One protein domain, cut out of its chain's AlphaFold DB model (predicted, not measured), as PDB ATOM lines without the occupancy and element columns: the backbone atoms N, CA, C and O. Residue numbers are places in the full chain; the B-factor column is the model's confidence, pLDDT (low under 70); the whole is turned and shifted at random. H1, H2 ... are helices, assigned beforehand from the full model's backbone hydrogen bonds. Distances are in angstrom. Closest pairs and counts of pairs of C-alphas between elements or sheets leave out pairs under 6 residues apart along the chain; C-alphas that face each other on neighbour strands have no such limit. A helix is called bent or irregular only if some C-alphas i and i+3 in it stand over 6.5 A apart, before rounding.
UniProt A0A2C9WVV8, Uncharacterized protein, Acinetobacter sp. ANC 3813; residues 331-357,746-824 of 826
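This is residues 331 to 357 and 746 to 824 of the 826 residues of an uncharacterized protein of Acinetobacter sp. ANC 3813 (UniProt A0A2C9WVV8). One long helix, H1, runs along one side of a compact body, and the helical hairpin of H2 and H3 makes the other side, with H3 crossing H1. H6 packs on both H1 and H2, while the short helices H4 and H5 pack on both H1 and H3. The printed part has 106 residues with six named helices, H1 to H6 in order along the chain, and no named strand; its class is all helix, and the helix packing is mostly crossed. It is compact, with a radius of gyration of the C-alphas of 12.8 A and spans of 36 by 28 by 22 A.

Find C-alpha 331 at (25.257, 23.187, -1.491); from there H1 runs over residues 331 to 357, 38.4 A from first to last C-alpha. After the cut, look for H2 at residues 747 to 762, 21.9 A long, and then H3 at residues 767 to 788, 32.4 A long, which begins with C-alpha 767 at (47.211, -2.942, -15.883). H3 has a kink of 35 degrees near residue 774 and is irregular, but only just: C-alphas 771 and 774 are 6.9 A apart. Next come H4, residues 794 to 797, and H5, residues 803 to 807. H6, residues 810 to 823, is 20.2 A long and ends with C-alpha 823 at (22.382, 16.076, -11.353).

Begin at the two hubs, H1 and H3, which touch four helices each. They touch each other through residues 341 to 345 of H1 and 783 to 787 of H3 alone, at a steep tilt of 58 degrees, opposite ways; their closest C-alphas, those of Ser 341 and Asp 787, are 6.7 A apart. H1 touches H6 with residues 334 to 346 alone, at a steep tilt of 42 degrees, opposite ways; look at the closest C-alphas, Ala 338 and Arg 814, 5.0 A apart. H1 touches H4, closest at the C-alphas of Leu 348 and Glu 794, 6.3 A, and only just touches H5, with 3 pairs of C-alphas within 8 A, the closest being those of Val 349 and Thr 805, 6.4 A. H3 touches H4 at the closest C-alphas of Ala 783 and Ser 796, 5.2 A, and H5 at those of Ala 776 and Asp 804, 5.9 A. H2 and H3 form a helical hairpin, at a steep tilt of 42 degrees, with the closest C-alphas, Ala 752 and Ala 777, 4.8 A apart. H2 touches H6, closest at the C-alphas of Tyr 755 and Val 816, 6.0 A. H1 and H2 are apart. In H1, H2 and H6 every O i to N i+4 pair is within hydrogen-bond range, in H3 16 of 18 and in H5 0 of 1, with 1 of 2 O i to N i+3 pairs; H4 is too short for an O i to N i+4 pair.

The two C-alphas farthest apart, those of Glu 331 and Met 357, are 38.4 A apart. Residues 358 to 745 are not printed, and C-alphas 357 and 746 across the cut are 33.9 A apart. The links that are printed whole are tight. The mean pLDDT of the printed part is 87.1; residues 331 to 332, 356 to 357 and 802 are under 70.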
ATOM      1  N   GLU A 331      23.974  23.710  -1.006       65.12
ATOM      2  CA  GLU A 331      25.257  23.187  -1.491       65.12
ATOM      3  C   GLU A 331      26.188  22.831  -0.328       65.12
ATOM      4  O   GLU A 331      26.789  21.763  -0.318       65.12
ATOM      5  N   GLU A 332      26.237  23.661   0.714       67.81
ATOM      6  CA  GLU A 332      27.050  23.406   1.906       67.81
ATOM      7  C   GLU A 332      26.517  22.223   2.732       67.81
ATOM      8  O   GLU A 332      27.278  21.419   3.264       67.81
ATOM      9  N   GLN A 333      25.195  22.046   2.796       73.00
ATOM     10  CA  GLN A 333      24.574  20.865   3.406       73.00
ATOM     11  C   GLN A 333      24.858  19.594   2.606       73.00
ATOM     12  O   GLN A 333      25.048  18.530   3.203       73.00
ATOM     13  N   LEU A 334      24.890  19.695   1.275       80.62
ATOM     14  CA  LEU A 334      25.268  18.593   0.401       80.62
ATOM     15  C   LEU A 334      26.745  18.225   0.592       80.62
ATOM     16  O   LEU A 334      27.053  17.040   0.704       80.62
ATOM     17  N   GLU A 335      27.620  19.218   0.732       80.00
ATOM     18  CA  GLU A 335      29.049  19.036   1.001       80.00
ATOM     19  C   GLU A 335      29.289  18.373   2.370       80.00
ATOM     20  O   GLU A 335      30.017  17.384   2.476       80.00
ATOM     21  N   ILE A 336      28.593  18.827   3.420       76.38
ATOM     22  CA  ILE A 336      28.633  18.191   4.748       76.38
ATOM     23  C   ILE A 336      28.114  16.745   4.681       76.38
ATOM     24  O   ILE A 336      28.650  15.858   5.352       76.38
ATOM     25  N   ALA A 337      27.062  16.480   3.901       83.38
ATOM     26  CA  ALA A 337      26.528  15.131   3.727       83.38
ATOM     27  C   ALA A 337      27.512  14.218   2.981       83.38
ATOM     28  O   ALA A 337      27.714  13.081   3.415       83.38
ATOM     29  N   ALA A 338      28.158  14.727   1.928       87.06
ATOM     30  CA  ALA A 338      29.204  14.031   1.184       87.06
ATOM     31  C   ALA A 338      30.372  13.668   2.103       87.06
ATOM     32  O   ALA A 338      30.765  12.505   2.165       87.06
ATOM     33  N   TYR A 339      30.858  14.631   2.894       86.19
ATOM     34  CA  TYR A 339      31.936  14.421   3.861       86.19
ATOM     35  C   TYR A 339      31.590  13.332   4.882       86.19
ATOM     36  O   TYR A 339      32.348  12.385   5.084       86.19
ATOM     37  N   LYS A 340      30.406  13.422   5.500       85.62
ATOM     38  CA  LYS A 340      29.948  12.439   6.492       85.62
ATOM     39  C   LYS A 340      29.764  11.045   5.890       85.62
ATOM     40  O   LYS A 340      30.018  10.067   6.584       85.62
ATOM     41  N   SER A 341      29.274  10.953   4.652       90.00
ATOM     42  CA  SER A 341      29.144   9.685   3.925       90.00
ATOM     43  C   SER A 341      30.517   9.073   3.666       90.00
ATOM     44  O   SER A 341      30.761   7.933   4.050       90.00
ATOM     45  N   ALA A 342      31.437   9.869   3.117       89.06
ATOM     46  CA  ALA A 342      32.789   9.440   2.797       89.06
ATOM     47  C   ALA A 342      33.532   8.926   4.034       89.06
ATOM     48  O   ALA A 342      34.109   7.853   3.975       89.06
ATOM     49  N   ALA A 343      33.446   9.635   5.166       84.31
ATOM     50  CA  ALA A 343      34.063   9.208   6.423       84.31
ATOM     51  C   ALA A 343      33.526   7.857   6.935       84.31
ATOM     52  O   ALA A 343      34.300   7.021   7.385       84.31
ATOM     53  N   ARG A 344      32.209   7.609   6.841       90.00
ATOM     54  CA  ARG A 344      31.626   6.315   7.250       90.00
ATOM     55  C   ARG A 344      32.028   5.172   6.321       90.00
ATOM     56  O   ARG A 344      32.204   4.049   6.782       90.00
ATOM     57  N   VAL A 345      32.100   5.433   5.015       88.81
ATOM     58  CA  VAL A 345      32.518   4.419   4.038       88.81
ATOM     59  C   VAL A 345      34.003   4.112   4.206       88.81
ATOM     60  O   VAL A 345      34.356   2.940   4.261       88.81
ATOM     61  N   ASP A 346      34.838   5.137   4.368       86.88
ATOM     62  CA  ASP A 346      36.277   5.018   4.618       86.88
ATOM     63  C   ASP A 346      36.583   4.191   5.875       86.88
ATOM     64  O   ASP A 346      37.346   3.232   5.809       86.88
ATOM     65  N   GLU A 347      35.899   4.464   6.994       84.12
ATOM     66  CA  GLU A 347      36.033   3.671   8.226       84.12
ATOM     67  C   GLU A 347      35.773   2.175   7.966       84.12
ATOM     68  O   GLU A 347      36.546   1.319   8.399       84.12
ATOM     69  N   LEU A 348      34.731   1.841   7.196       87.38
ATOM     70  CA  LEU A 348      34.413   0.453   6.855       87.38
ATOM     71  C   LEU A 348      35.416  -0.169   5.868       87.38
ATOM     72  O   LEU A 348      35.708  -1.361   5.981       87.38
ATOM     73  N   VAL A 349      35.953   0.608   4.920       85.88
ATOM     74  CA  VAL A 349      37.021   0.158   4.008       85.88
ATOM     75  C   VAL A 349      38.287  -0.159   4.805       85.88
ATOM     76  O   VAL A 349      38.852  -1.241   4.647       85.88
ATOM     77  N   GLN A 350      38.690   0.722   5.724       81.50
ATOM     78  CA  GLN A 350      39.858   0.523   6.584       81.50
ATOM     79  C   GLN A 350      39.675  -0.668   7.529       81.50
ATOM     80  O   GLN A 350      40.584  -1.483   7.685       81.50
ATOM     81  N   MET A 351      38.488  -0.833   8.121       80.00
ATOM     82  CA  MET A 351      38.169  -2.011   8.934       80.00
ATOM     83  C   MET A 351      38.285  -3.311   8.133       80.00
ATOM     84  O   MET A 351      38.824  -4.292   8.645       80.00
ATOM     85  N   LYS A 352      37.823  -3.326   6.874       80.69
ATOM     86  CA  LYS A 352      37.952  -4.480   5.972       80.69
ATOM     87  C   LYS A 352      39.419  -4.771   5.642       80.69
ATOM     88  O   LYS A 352      39.834  -5.923   5.753       80.69
ATOM     89  N   ALA A 353      40.199  -3.738   5.315       76.31
ATOM     90  CA  ALA A 353      41.633  -3.853   5.055       76.31
ATOM     91  C   ALA A 353      42.376  -4.445   6.266       76.31
ATOM     92  O   ALA A 353      43.175  -5.370   6.129       76.31
ATOM     93  N   HIS A 354      42.057  -3.969   7.474       72.44
ATOM     94  CA  HIS A 354      42.618  -4.501   8.712       72.44
ATOM     95  C   HIS A 354      42.180  -5.946   8.990       72.44
ATOM     96  O   HIS A 354      43.021  -6.772   9.334       72.44
ATOM     97  N   ALA A 355      40.899  -6.282   8.830       70.44
ATOM     98  CA  ALA A 355      40.405  -7.640   9.056       70.44
ATOM     99  C   ALA A 355      41.085  -8.661   8.126       70.44
ATOM    100  O   ALA A 355      41.515  -9.718   8.584       70.44
ATOM    101  N   ASP A 356      41.253  -8.329   6.846       65.25
ATOM    102  CA  ASP A 356      41.880  -9.228   5.874       65.25
ATOM    103  C   ASP A 356      43.403  -9.360   6.103       65.25
ATOM    104  O   ASP A 356      43.970 -10.430   5.879       65.25
ATOM    105  N   MET A 357      44.060  -8.318   6.633       57.88
ATOM    106  CA  MET A 357      45.488  -8.344   6.980       57.88
ATOM    107  C   MET A 357      45.793  -9.220   8.210       57.88
ATOM    108  O   MET A 357      46.855  -9.835   8.263       57.88
ATOM    109  N   THR A 746      20.422   4.668 -13.135       92.12
ATOM    110  CA  THR A 746      20.317   4.706 -11.671       92.12
ATOM    111  C   THR A 746      21.475   5.494 -11.076       92.12
ATOM    112  O   THR A 746      22.578   5.481 -11.618       92.12
ATOM    113  N   ARG A 747      21.248   6.142  -9.925       92.94
ATOM    114  CA  ARG A 747      22.317   6.866  -9.217       92.94
ATOM    115  C   ARG A 747      23.497   5.976  -8.880       92.94
ATOM    116  O   ARG A 747      24.621   6.413  -9.017       92.94
ATOM    117  N   GLN A 748      23.235   4.735  -8.483       93.88
ATOM    118  CA  GLN A 748      24.280   3.763  -8.191       93.88
ATOM    119  C   GLN A 748      25.165   3.498  -9.413       93.88
ATOM    120  O   GLN A 748      26.384   3.528  -9.315       93.88
ATOM    121  N   ALA A 749      24.561   3.249 -10.577       93.75
ATOM    122  CA  ALA A 749      25.326   2.940 -11.778       93.75
ATOM    123  C   ALA A 749      26.077   4.171 -12.313       93.75
ATOM    124  O   ALA A 749      27.205   4.030 -12.772       93.75
ATOM    125  N   VAL A 750      25.481   5.367 -12.215       94.50
ATOM    126  CA  VAL A 750      26.160   6.628 -12.557       94.50
ATOM    127  C   VAL A 750      27.319   6.897 -11.594       94.50
ATOM    128  O   VAL A 750      28.415   7.186 -12.054       94.50
ATOM    129  N   PHE A 751      27.111   6.720 -10.284       96.44
ATOM    130  CA  PHE A 751      28.154   6.868  -9.267       96.44
ATOM    131  C   PHE A 751      29.338   5.942  -9.550       96.44
ATOM    132  O   PHE A 751      30.470   6.402  -9.558       96.44
ATOM    133  N   ALA A 752      29.093   4.657  -9.823       95.88
ATOM    134  CA  ALA A 752      30.161   3.690 -10.083       95.88
ATOM    135  C   ALA A 752      31.031   4.084 -11.286       95.88
ATOM    136  O   ALA A 752      32.253   4.001 -11.223       95.88
ATOM    137  N   VAL A 753      30.406   4.505 -12.388       94.62
ATOM    138  CA  VAL A 753      31.138   4.858 -13.611       94.62
ATOM    139  C   VAL A 753      31.893   6.168 -13.434       94.62
ATOM    140  O   VAL A 753      33.086   6.208 -13.706       94.62
ATOM    141  N   TYR A 754      31.236   7.192 -12.893       93.88
ATOM    142  CA  TYR A 754      31.851   8.500 -12.680       93.88
ATOM    143  C   TYR A 754      32.983   8.452 -11.642       93.88
ATOM    144  O   TYR A 754      33.997   9.124 -11.792       93.88
ATOM    145  N   TYR A 755      32.858   7.596 -10.621       95.50
ATOM    146  CA  TYR A 755      33.938   7.321  -9.676       95.50
ATOM    147  C   TYR A 755      35.155   6.699 -10.357       95.50
ATOM    148  O   TYR A 755      36.270   7.161 -10.148       95.50
ATOM    149  N   ALA A 756      34.948   5.674 -11.188       94.50
ATOM    150  CA  ALA A 756      36.037   5.032 -11.914       94.50
ATOM    151  C   ALA A 756      36.719   5.988 -12.908       94.50
ATOM    152  O   ALA A 756      37.937   5.953 -13.038       94.50
ATOM    153  N   GLU A 757      35.953   6.844 -13.585       92.06
ATOM    154  CA  GLU A 757      36.492   7.878 -14.479       92.06
ATOM    155  C   GLU A 757      37.372   8.859 -13.700       92.06
ATOM    156  O   GLU A 757      38.556   8.975 -13.996       92.06
ATOM    157  N   ARG A 758      36.852   9.453 -12.617       90.62
ATOM    158  CA  ARG A 758      37.618  10.397 -11.791       90.62
ATOM    159  C   ARG A 758      38.848   9.777 -11.138       90.62
ATOM    160  O   ARG A 758      39.874  10.434 -11.035       90.62
ATOM    161  N   PHE A 759      38.766   8.514 -10.731       91.19
ATOM    162  CA  PHE A 759      39.915   7.792 -10.189       91.19
ATOM    163  C   PHE A 759      41.001   7.563 -11.246       91.19
ATOM    164  O   PHE A 759      42.182   7.694 -10.946       91.19
ATOM    165  N   ALA A 760      40.618   7.241 -12.484       90.19
ATOM    166  CA  ALA A 760      41.567   7.052 -13.578       90.19
ATOM    167  C   ALA A 760      42.154   8.370 -14.112       90.19
ATOM    168  O   ALA A 760      43.251   8.344 -14.667       90.19
ATOM    169  N   ASP A 761      41.435   9.485 -13.956       86.12
ATOM    170  CA  ASP A 761      41.920  10.822 -14.310       86.12
ATOM    171  C   ASP A 761      42.947  11.344 -13.288       86.12
ATOM    172  O   ASP A 761      43.921  11.985 -13.677       86.12
ATOM    173  N   GLU A 762      42.760  11.042 -11.997       85.25
ATOM    174  CA  GLU A 762      43.643  11.502 -10.912       85.25
ATOM    175  C   GLU A 762      44.890  10.614 -10.732       85.25
ATOM    176  O   GLU A 762      45.958  11.098 -10.352       85.25
ATOM    177  N   TYR A 763      44.780   9.307 -11.007       82.75
ATOM    178  CA  TYR A 763      45.827   8.326 -10.707       82.75
ATOM    179  C   TYR A 763      46.335   7.573 -11.945       82.75
ATOM    180  O   TYR A 763      45.570   7.035 -12.747       82.75
ATOM    181  N   GLU A 764      47.660   7.412 -12.058       87.25
ATOM    182  CA  GLU A 764      48.263   6.503 -13.040       87.25
ATOM    183  C   GLU A 764      48.094   5.037 -12.608       87.25
ATOM    184  O   GLU A 764      48.793   4.533 -11.730       87.25
ATOM    185  N   LEU A 765      47.168   4.325 -13.252       86.12
ATOM    186  CA  LEU A 765      46.821   2.949 -12.881       86.12
ATOM    187  C   LEU A 765      47.656   1.891 -13.619       86.12
ATOM    188  O   LEU A 765      47.794   1.928 -14.854       86.12
ATOM    189  N   SER A 766      48.104   0.875 -12.875       87.06
ATOM    190  CA  SER A 766      48.661  -0.370 -13.429       87.06
ATOM    191  C   SER A 766      47.635  -1.145 -14.269       87.06
ATOM    192  O   SER A 766      46.431  -0.871 -14.247       87.06
ATOM    193  N   ALA A 767      48.097  -2.131 -15.047       88.12
ATOM    194  CA  ALA A 767      47.211  -2.942 -15.883       88.12
ATOM    195  C   ALA A 767      46.209  -3.752 -15.040       88.12
ATOM    196  O   ALA A 767      45.047  -3.879 -15.429       88.12
ATOM    197  N   GLU A 768      46.644  -4.249 -13.884       85.56
ATOM    198  CA  GLU A 768      45.818  -4.961 -12.912       85.56
ATOM    199  C   GLU A 768      44.771  -4.029 -12.281       85.56
ATOM    200  O   GLU A 768      43.577  -4.332 -12.323       85.56
ATOM    201  N   GLN A 769      45.181  -2.847 -11.805       85.38
ATOM    202  CA  GLN A 769      44.267  -1.858 -11.217       85.38
ATOM    203  C   GLN A 769      43.219  -1.369 -12.226       85.38
ATOM    204  O   GLN A 769      42.047  -1.234 -11.880       85.38
ATOM    205  N   LYS A 770      43.586  -1.192 -13.504       88.31
ATOM    206  CA  LYS A 770      42.627  -0.860 -14.578       88.31
ATOM    207  C   LYS A 770      41.548  -1.930 -14.760       88.31
ATOM    208  O   LYS A 770      40.420  -1.597 -15.119       88.31
ATOM    209  N   GLN A 771      41.870  -3.204 -14.532       88.62
ATOM    210  CA  GLN A 771      40.895  -4.297 -14.608       88.62
ATOM    211  C   GLN A 771      40.026  -4.395 -13.346       88.62
ATOM    212  O   GLN A 771      38.855  -4.768 -13.443       88.62
ATOM    213  N   GLN A 772      40.577  -4.057 -12.179       89.31
ATOM    214  CA  GLN A 772      39.892  -4.141 -10.885       89.31
ATOM    215  C   GLN A 772      38.985  -2.934 -10.598       89.31
ATOM    216  O   GLN A 772      37.895  -3.105 -10.045       89.31
ATOM    217  N   LEU A 773      39.370  -1.732 -11.040       92.44
ATOM    218  CA  LEU A 773      38.675  -0.475 -10.745       92.44
ATOM    219  C   LEU A 773      37.166  -0.492 -11.049       92.44
ATOM    220  O   LEU A 773      36.397  -0.080 -10.181       92.44
ATOM    221  N   PRO A 774      36.670  -1.023 -12.188       93.12
ATOM    222  CA  PRO A 774      35.228  -1.082 -12.433       93.12
ATOM    223  C   PRO A 774      34.460  -1.907 -11.389       93.12
ATOM    224  O   PRO A 774      33.314  -1.591 -11.071       93.12
ATOM    225  N   LYS A 775      35.074  -2.968 -10.850       91.88
ATOM    226  CA  LYS A 775      34.472  -3.817  -9.815       91.88
ATOM    227  C   LYS A 775      34.511  -3.118  -8.455       91.88
ATOM    228  O   LYS A 775      33.486  -3.094  -7.774       91.88
ATOM    229  N   ALA A 776      35.646  -2.520  -8.094       92.75
ATOM    230  CA  ALA A 776      35.785  -1.737  -6.866       92.75
ATOM    231  C   ALA A 776      34.775  -0.578  -6.837       92.75
ATOM    232  O   ALA A 776      33.982  -0.464  -5.903       92.75
ATOM    233  N   ALA A 777      34.680   0.191  -7.925       95.06
ATOM    234  CA  ALA A 777      33.752   1.310  -8.043       95.06
ATOM    235  C   ALA A 777      32.271   0.892  -7.927       95.06
ATOM    236  O   ALA A 777      31.463   1.624  -7.354       95.06
ATOM    237  N   GLN A 778      31.891  -0.304  -8.400       94.81
ATOM    238  CA  GLN A 778      30.538  -0.844  -8.188       94.81
ATOM    239  C   GLN A 778      30.237  -1.127  -6.710       94.81
ATOM    240  O   GLN A 778      29.109  -0.907  -6.262       94.81
ATOM    241  N   ILE A 779      31.228  -1.612  -5.960       94.00
ATOM    242  CA  ILE A 779      31.097  -1.895  -4.526       94.00
ATOM    243  C   ILE A 779      31.018  -0.581  -3.741       94.00
ATOM    244  O   ILE A 779      30.128  -0.412  -2.908       94.00
ATOM    245  N   VAL A 780      31.860   0.395  -4.081       94.00
ATOM    246  CA  VAL A 780      31.813   1.748  -3.506       94.00
ATOM    247  C   VAL A 780      30.464   2.425  -3.796       94.00
ATOM    248  O   VAL A 780      29.848   3.009  -2.904       94.00
ATOM    249  N   ALA A 781      29.922   2.275  -5.009       95.00
ATOM    250  CA  ALA A 781      28.599   2.792  -5.357       95.00
ATOM    251  C   ALA A 781      27.444   2.093  -4.613       95.00
ATOM    252  O   ALA A 781      26.402   2.707  -4.345       95.00
ATOM    253  N   GLN A 782      27.601   0.806  -4.281       94.44
ATOM    254  CA  GLN A 782      26.663   0.092  -3.416       94.44
ATOM    255  C   GLN A 782      26.689   0.682  -2.001       94.44
ATOM    256  O   GLN A 782      25.624   0.981  -1.466       94.44
ATOM    257  N   ALA A 783      27.876   0.936  -1.441       93.81
ATOM    258  CA  ALA A 783      28.021   1.592  -0.142       93.81
ATOM    259  C   ALA A 783      27.386   2.990  -0.125       93.81
ATOM    260  O   ALA A 783      26.608   3.291   0.777       93.81
ATOM    261  N   PHE A 784      27.595   3.792  -1.173       95.44
ATOM    262  CA  PHE A 784      26.889   5.063  -1.374       95.44
ATOM    263  C   PHE A 784      25.365   4.906  -1.333       95.44
ATOM    264  O   PHE A 784      24.659   5.641  -0.639       95.44
ATOM    265  N   THR A 785      24.834   3.926  -2.063       94.19
ATOM    266  CA  THR A 785      23.386   3.695  -2.140       94.19
ATOM    267  C   THR A 785      22.817   3.223  -0.805       94.19
ATOM    268  O   THR A 785      21.728   3.649  -0.412       94.19
ATOM    269  N   ASP A 786      23.536   2.361  -0.091       94.25
ATOM    270  CA  ASP A 786      23.135   1.888   1.229       94.25
ATOM    271  C   ASP A 786      23.196   3.013   2.262       94.25
ATOM    272  O   ASP A 786      22.262   3.161   3.050       94.25
ATOM    273  N   ASP A 787      24.216   3.866   2.210       93.00
ATOM    274  CA  ASP A 787      24.351   5.026   3.088       93.00
ATOM    275  C   ASP A 787      23.212   6.034   2.893       93.00
ATOM    276  O   ASP A 787      22.546   6.413   3.857       93.00
ATOM    277  N   LEU A 788      22.860   6.353   1.641       91.06
ATOM    278  CA  LEU A 788      21.693   7.189   1.322       91.06
ATOM    279  C   LEU A 788      20.361   6.631   1.841       91.06
ATOM    280  O   LEU A 788      19.384   7.376   1.994       91.06
ATOM    281  N   ASN A 789      20.301   5.321   2.072       91.44
ATOM    282  CA  ASN A 789      19.135   4.616   2.587       91.44
ATOM    283  C   ASN A 789      19.242   4.288   4.087       91.44
ATOM    284  O   ASN A 789      18.352   3.614   4.607       91.44
ATOM    285  N   ASN A 790      20.277   4.778   4.782       90.12
ATOM    286  CA  ASN A 790      20.599   4.460   6.179       90.12
ATOM    287  C   ASN A 790      20.751   2.946   6.439       90.12
ATOM    288  O   ASN A 790      20.289   2.427   7.455       90.12
ATOM    289  N   LYS A 791      21.352   2.228   5.487       93.38
ATOM    290  CA  LYS A 791      21.615   0.778   5.514       93.38
ATOM    291  C   LYS A 791      23.102   0.428   5.387       93.38
ATOM    292  O   LYS A 791      23.425  -0.754   5.278       93.38
ATOM    293  N   LEU A 792      23.986   1.429   5.389       93.50
ATOM    294  CA  LEU A 792      25.430   1.218   5.312       93.50
ATOM    295  C   LEU A 792      25.899   0.329   6.471       93.50
ATOM    296  O   LEU A 792      25.593   0.590   7.635       93.50
ATOM    297  N   SER A 793      26.616  -0.737   6.135       91.00
ATOM    298  CA  SER A 793      27.192  -1.691   7.085       91.00
ATOM    299  C   SER A 793      28.367  -2.426   6.439       91.00
ATOM    300  O   SER A 793      28.580  -2.306   5.235       91.00
ATOM    301  N   GLU A 794      29.083  -3.260   7.196       85.25
ATOM    302  CA  GLU A 794      30.134  -4.141   6.653       85.25
ATOM    303  C   GLU A 794      29.641  -4.994   5.467       85.25
ATOM    304  O   GLU A 794      30.386  -5.269   4.527       85.25
ATOM    305  N   GLN A 795      28.351  -5.362   5.449       86.00
ATOM    306  CA  GLN A 795      27.753  -6.118   4.344       86.00
ATOM    307  C   GLN A 795      27.741  -5.344   3.018       86.00
ATOM    308  O   GLN A 795      27.788  -5.973   1.959       86.00
ATOM    309  N   SER A 796      27.723  -4.010   3.060       87.94
ATOM    310  CA  SER A 796      27.777  -3.147   1.873       87.94
ATOM    311  C   SER A 796      29.124  -3.237   1.147       87.94
ATOM    312  O   SER A 796      29.171  -3.034  -0.064       87.94
ATOM    313  N   LEU A 797      30.198  -3.600   1.860       87.19
ATOM    314  CA  LEU A 797      31.562  -3.731   1.331       87.19
ATOM    315  C   LEU A 797      32.073  -5.180   1.307       87.19
ATOM    316  O   LEU A 797      33.237  -5.416   1.003       87.19
ATOM    317  N   ARG A 798      31.224  -6.181   1.577       80.25
ATOM    318  CA  ARG A 798      31.643  -7.594   1.727       80.25
ATOM    319  C   ARG A 798      32.415  -8.179   0.537       80.25
ATOM    320  O   ARG A 798      33.129  -9.161   0.698       80.25
ATOM    321  N   ASN A 799      32.218  -7.612  -0.654       84.50
ATOM    322  CA  ASN A 799      32.839  -8.058  -1.901       84.50
ATOM    323  C   ASN A 799      34.108  -7.267  -2.262       84.50
ATOM    324  O   ASN A 799      34.695  -7.551  -3.310       84.50
ATOM    325  N   LEU A 800      34.490  -6.273  -1.450       83.56
ATOM    326  CA  LEU A 800      35.735  -5.526  -1.597       83.56
ATOM    327  C   LEU A 800      36.875  -6.414  -1.095       83.56
ATOM    328  O   LEU A 800      36.859  -6.838   0.063       83.56
ATOM    329  N   SER A 801      37.801  -6.766  -1.986       79.06
ATOM    330  CA  SER A 801      38.995  -7.520  -1.599       79.06
ATOM    331  C   SER A 801      40.055  -6.591  -1.006       79.06
ATOM    332  O   SER A 801      39.981  -5.382  -1.211       79.06
ATOM    333  N   ALA A 802      41.040  -7.147  -0.296       69.62
ATOM    334  CA  ALA A 802      42.152  -6.378   0.265       69.62
ATOM    335  C   ALA A 802      42.888  -5.557  -0.813       69.62
ATOM    336  O   ALA A 802      43.132  -4.372  -0.608       69.62
ATOM    337  N   ASP A 803      43.124  -6.143  -1.989       70.44
ATOM    338  CA  ASP A 803      43.772  -5.464  -3.121       70.44
ATOM    339  C   ASP A 803      42.903  -4.329  -3.703       70.44
ATOM    340  O   ASP A 803      43.421  -3.338  -4.207       70.44
ATOM    341  N   ASP A 804      41.572  -4.432  -3.592       78.50
ATOM    342  CA  ASP A 804      40.644  -3.394  -4.060       78.50
ATOM    343  C   ASP A 804      40.546  -2.203  -3.079       78.50
ATOM    344  O   ASP A 804      39.941  -1.187  -3.419       78.50
ATOM    345  N   THR A 805      41.100  -2.303  -1.859       77.69
ATOM    346  CA  THR A 805      41.015  -1.219  -0.856       77.69
ATOM    347  C   THR A 805      41.852   0.002  -1.233       77.69
ATOM    348  O   THR A 805      41.449   1.122  -0.934       77.69
ATOM    349  N   GLU A 806      42.943  -0.192  -1.979       81.31
ATOM    350  CA  GLU A 806      43.759   0.895  -2.544       81.31
ATOM    351  C   GLU A 806      43.044   1.648  -3.681       81.31
ATOM    352  O   GLU A 806      43.482   2.718  -4.094       81.31
ATOM    353  N   LEU A 807      41.924   1.111  -4.180       87.75
ATOM    354  CA  LEU A 807      41.078   1.738  -5.201       87.75
ATOM    355  C   LEU A 807      39.931   2.554  -4.587       87.75
ATOM    356  O   LEU A 807      38.971   2.895  -5.283       87.75
ATOM    357  N   PHE A 808      40.018   2.851  -3.286       91.06
ATOM    358  CA  PHE A 808      39.129   3.770  -2.595       91.06
ATOM    359  C   PHE A 808      39.860   5.057  -2.190       91.06
ATOM    360  O   PHE A 808      40.713   5.062  -1.310       91.06
ATOM    361  N   ASP A 809      39.458   6.167  -2.800       90.38
ATOM    362  CA  ASP A 809      39.817   7.529  -2.424       90.38
ATOM    363  C   ASP A 809      38.603   8.297  -1.866       90.38
ATOM    364  O   ASP A 809      37.536   8.377  -2.497       90.38
ATOM    365  N   GLN A 810      38.777   8.876  -0.674       87.00
ATOM    366  CA  GLN A 810      37.744   9.617   0.051       87.00
ATOM    367  C   GLN A 810      37.381  10.952  -0.625       87.00
ATOM    368  O   GLN A 810      36.211  11.347  -0.626       87.00
ATOM    369  N   SER A 811      38.354  11.654  -1.207       86.31
ATOM    370  CA  SER A 811      38.160  12.935  -1.895       86.31
ATOM    371  C   SER A 811      37.367  12.742  -3.185       86.31
ATOM    372  O   SER A 811      36.365  13.429  -3.406       86.31
ATOM    373  N   ILE A 812      37.733  11.737  -3.982       90.06
ATOM    374  CA  ILE A 812      37.011  11.365  -5.202       90.06
ATOM    375  C   ILE A 812      35.587  10.924  -4.857       90.06
ATOM    376  O   ILE A 812      34.632  11.371  -5.495       90.06
ATOM    377  N   TYR A 813      35.408  10.129  -3.797       94.00
ATOM    378  CA  TYR A 813      34.077   9.719  -3.342       94.00
ATOM    379  C   TYR A 813      33.183  10.925  -3.021       94.00
ATOM    380  O   TYR A 813      32.017  10.952  -3.422       94.00
ATOM    381  N   ARG A 814      33.711  11.939  -2.320       92.56
ATOM    382  CA  ARG A 814      32.958  13.155  -1.964       92.56
ATOM    383  C   ARG A 814      32.506  13.936  -3.192       92.56
ATOM    384  O   ARG A 814      31.342  14.329  -3.258       92.56
ATOM    385  N   ILE A 815      33.406  14.130  -4.154       89.69
ATOM    386  CA  ILE A 815      33.109  14.848  -5.397       89.69
ATOM    387  C   ILE A 815      31.995  14.122  -6.161       89.69
ATOM    388  O   ILE A 815      30.969  14.714  -6.487       89.69
ATOM    389  N   VAL A 816      32.143  12.809  -6.351       94.06
ATOM    390  CA  VAL A 816      31.161  11.965  -7.050       94.06
ATOM    391  C   VAL A 816      29.815  11.970  -6.319       94.06
ATOM    392  O   VAL A 816      28.768  12.086  -6.957       94.06
ATOM    393  N   TYR A 817      29.813  11.895  -4.985       94.19
ATOM    394  CA  TYR A 817      28.602  11.975  -4.165       94.19
ATOM    395  C   TYR A 817      27.830  13.267  -4.425       94.19
ATOM    396  O   TYR A 817      26.617  13.229  -4.660       94.19
ATOM    397  N   ARG A 818      28.529  14.404  -4.365       92.25
ATOM    398  CA  ARG A 818      27.938  15.724  -4.572       92.25
ATOM    399  C   ARG A 818      27.359  15.814  -5.976       92.25
ATOM    400  O   ARG A 818      26.161  16.051  -6.114       92.25
ATOM    401  N   ASP A 819      28.167  15.549  -6.995       90.50
ATOM    402  CA  ASP A 819      27.761  15.782  -8.377       90.50
ATOM    403  C   ASP A 819      26.593  14.853  -8.783       90.50
ATOM    404  O   ASP A 819      25.597  15.304  -9.355       90.50
ATOM    405  N   VAL A 820      26.612  13.573  -8.379       92.81
ATOM    406  CA  VAL A 820      25.497  12.639  -8.643       92.81
ATOM    407  C   VAL A 820      24.193  13.121  -8.007       92.81
ATOM    408  O   VAL A 820      23.127  12.986  -8.612       92.81
ATOM    409  N   LEU A 821      24.229  13.669  -6.791       91.50
ATOM    410  CA  LEU A 821      23.024  14.171  -6.126       91.50
ATOM    411  C   LEU A 821      22.561  15.531  -6.652       91.50
ATOM    412  O   LEU A 821      21.356  15.788  -6.621       91.50
ATOM    413  N   THR A 822      23.475  16.344  -7.176       89.44
ATOM    414  CA  THR A 822      23.161  17.584  -7.892       89.44
ATOM    415  C   THR A 822      22.431  17.288  -9.203       89.44
ATOM    416  O   THR A 822      21.358  17.840  -9.449       89.44
ATOM    417  N   HIS A 823      22.944  16.365 -10.025       86.94
ATOM    418  CA  HIS A 823      22.382  16.076 -11.353       86.94
ATOM    419  C   HIS A 823      21.263  15.026 -11.353       86.94
ATOM    420  O   HIS A 823      20.482  14.946 -12.304       86.94
ATOM    421  N   MET A 824      21.138  14.229 -10.289       88.69
ATOM    422  CA  MET A 824      20.047  13.268 -10.109       88.69
ATOM    423  C   MET A 824      19.349  13.448  -8.747       88.69
ATOM    424  O   MET A 824      19.424  12.538  -7.918       88.69
TER     425      MET A 824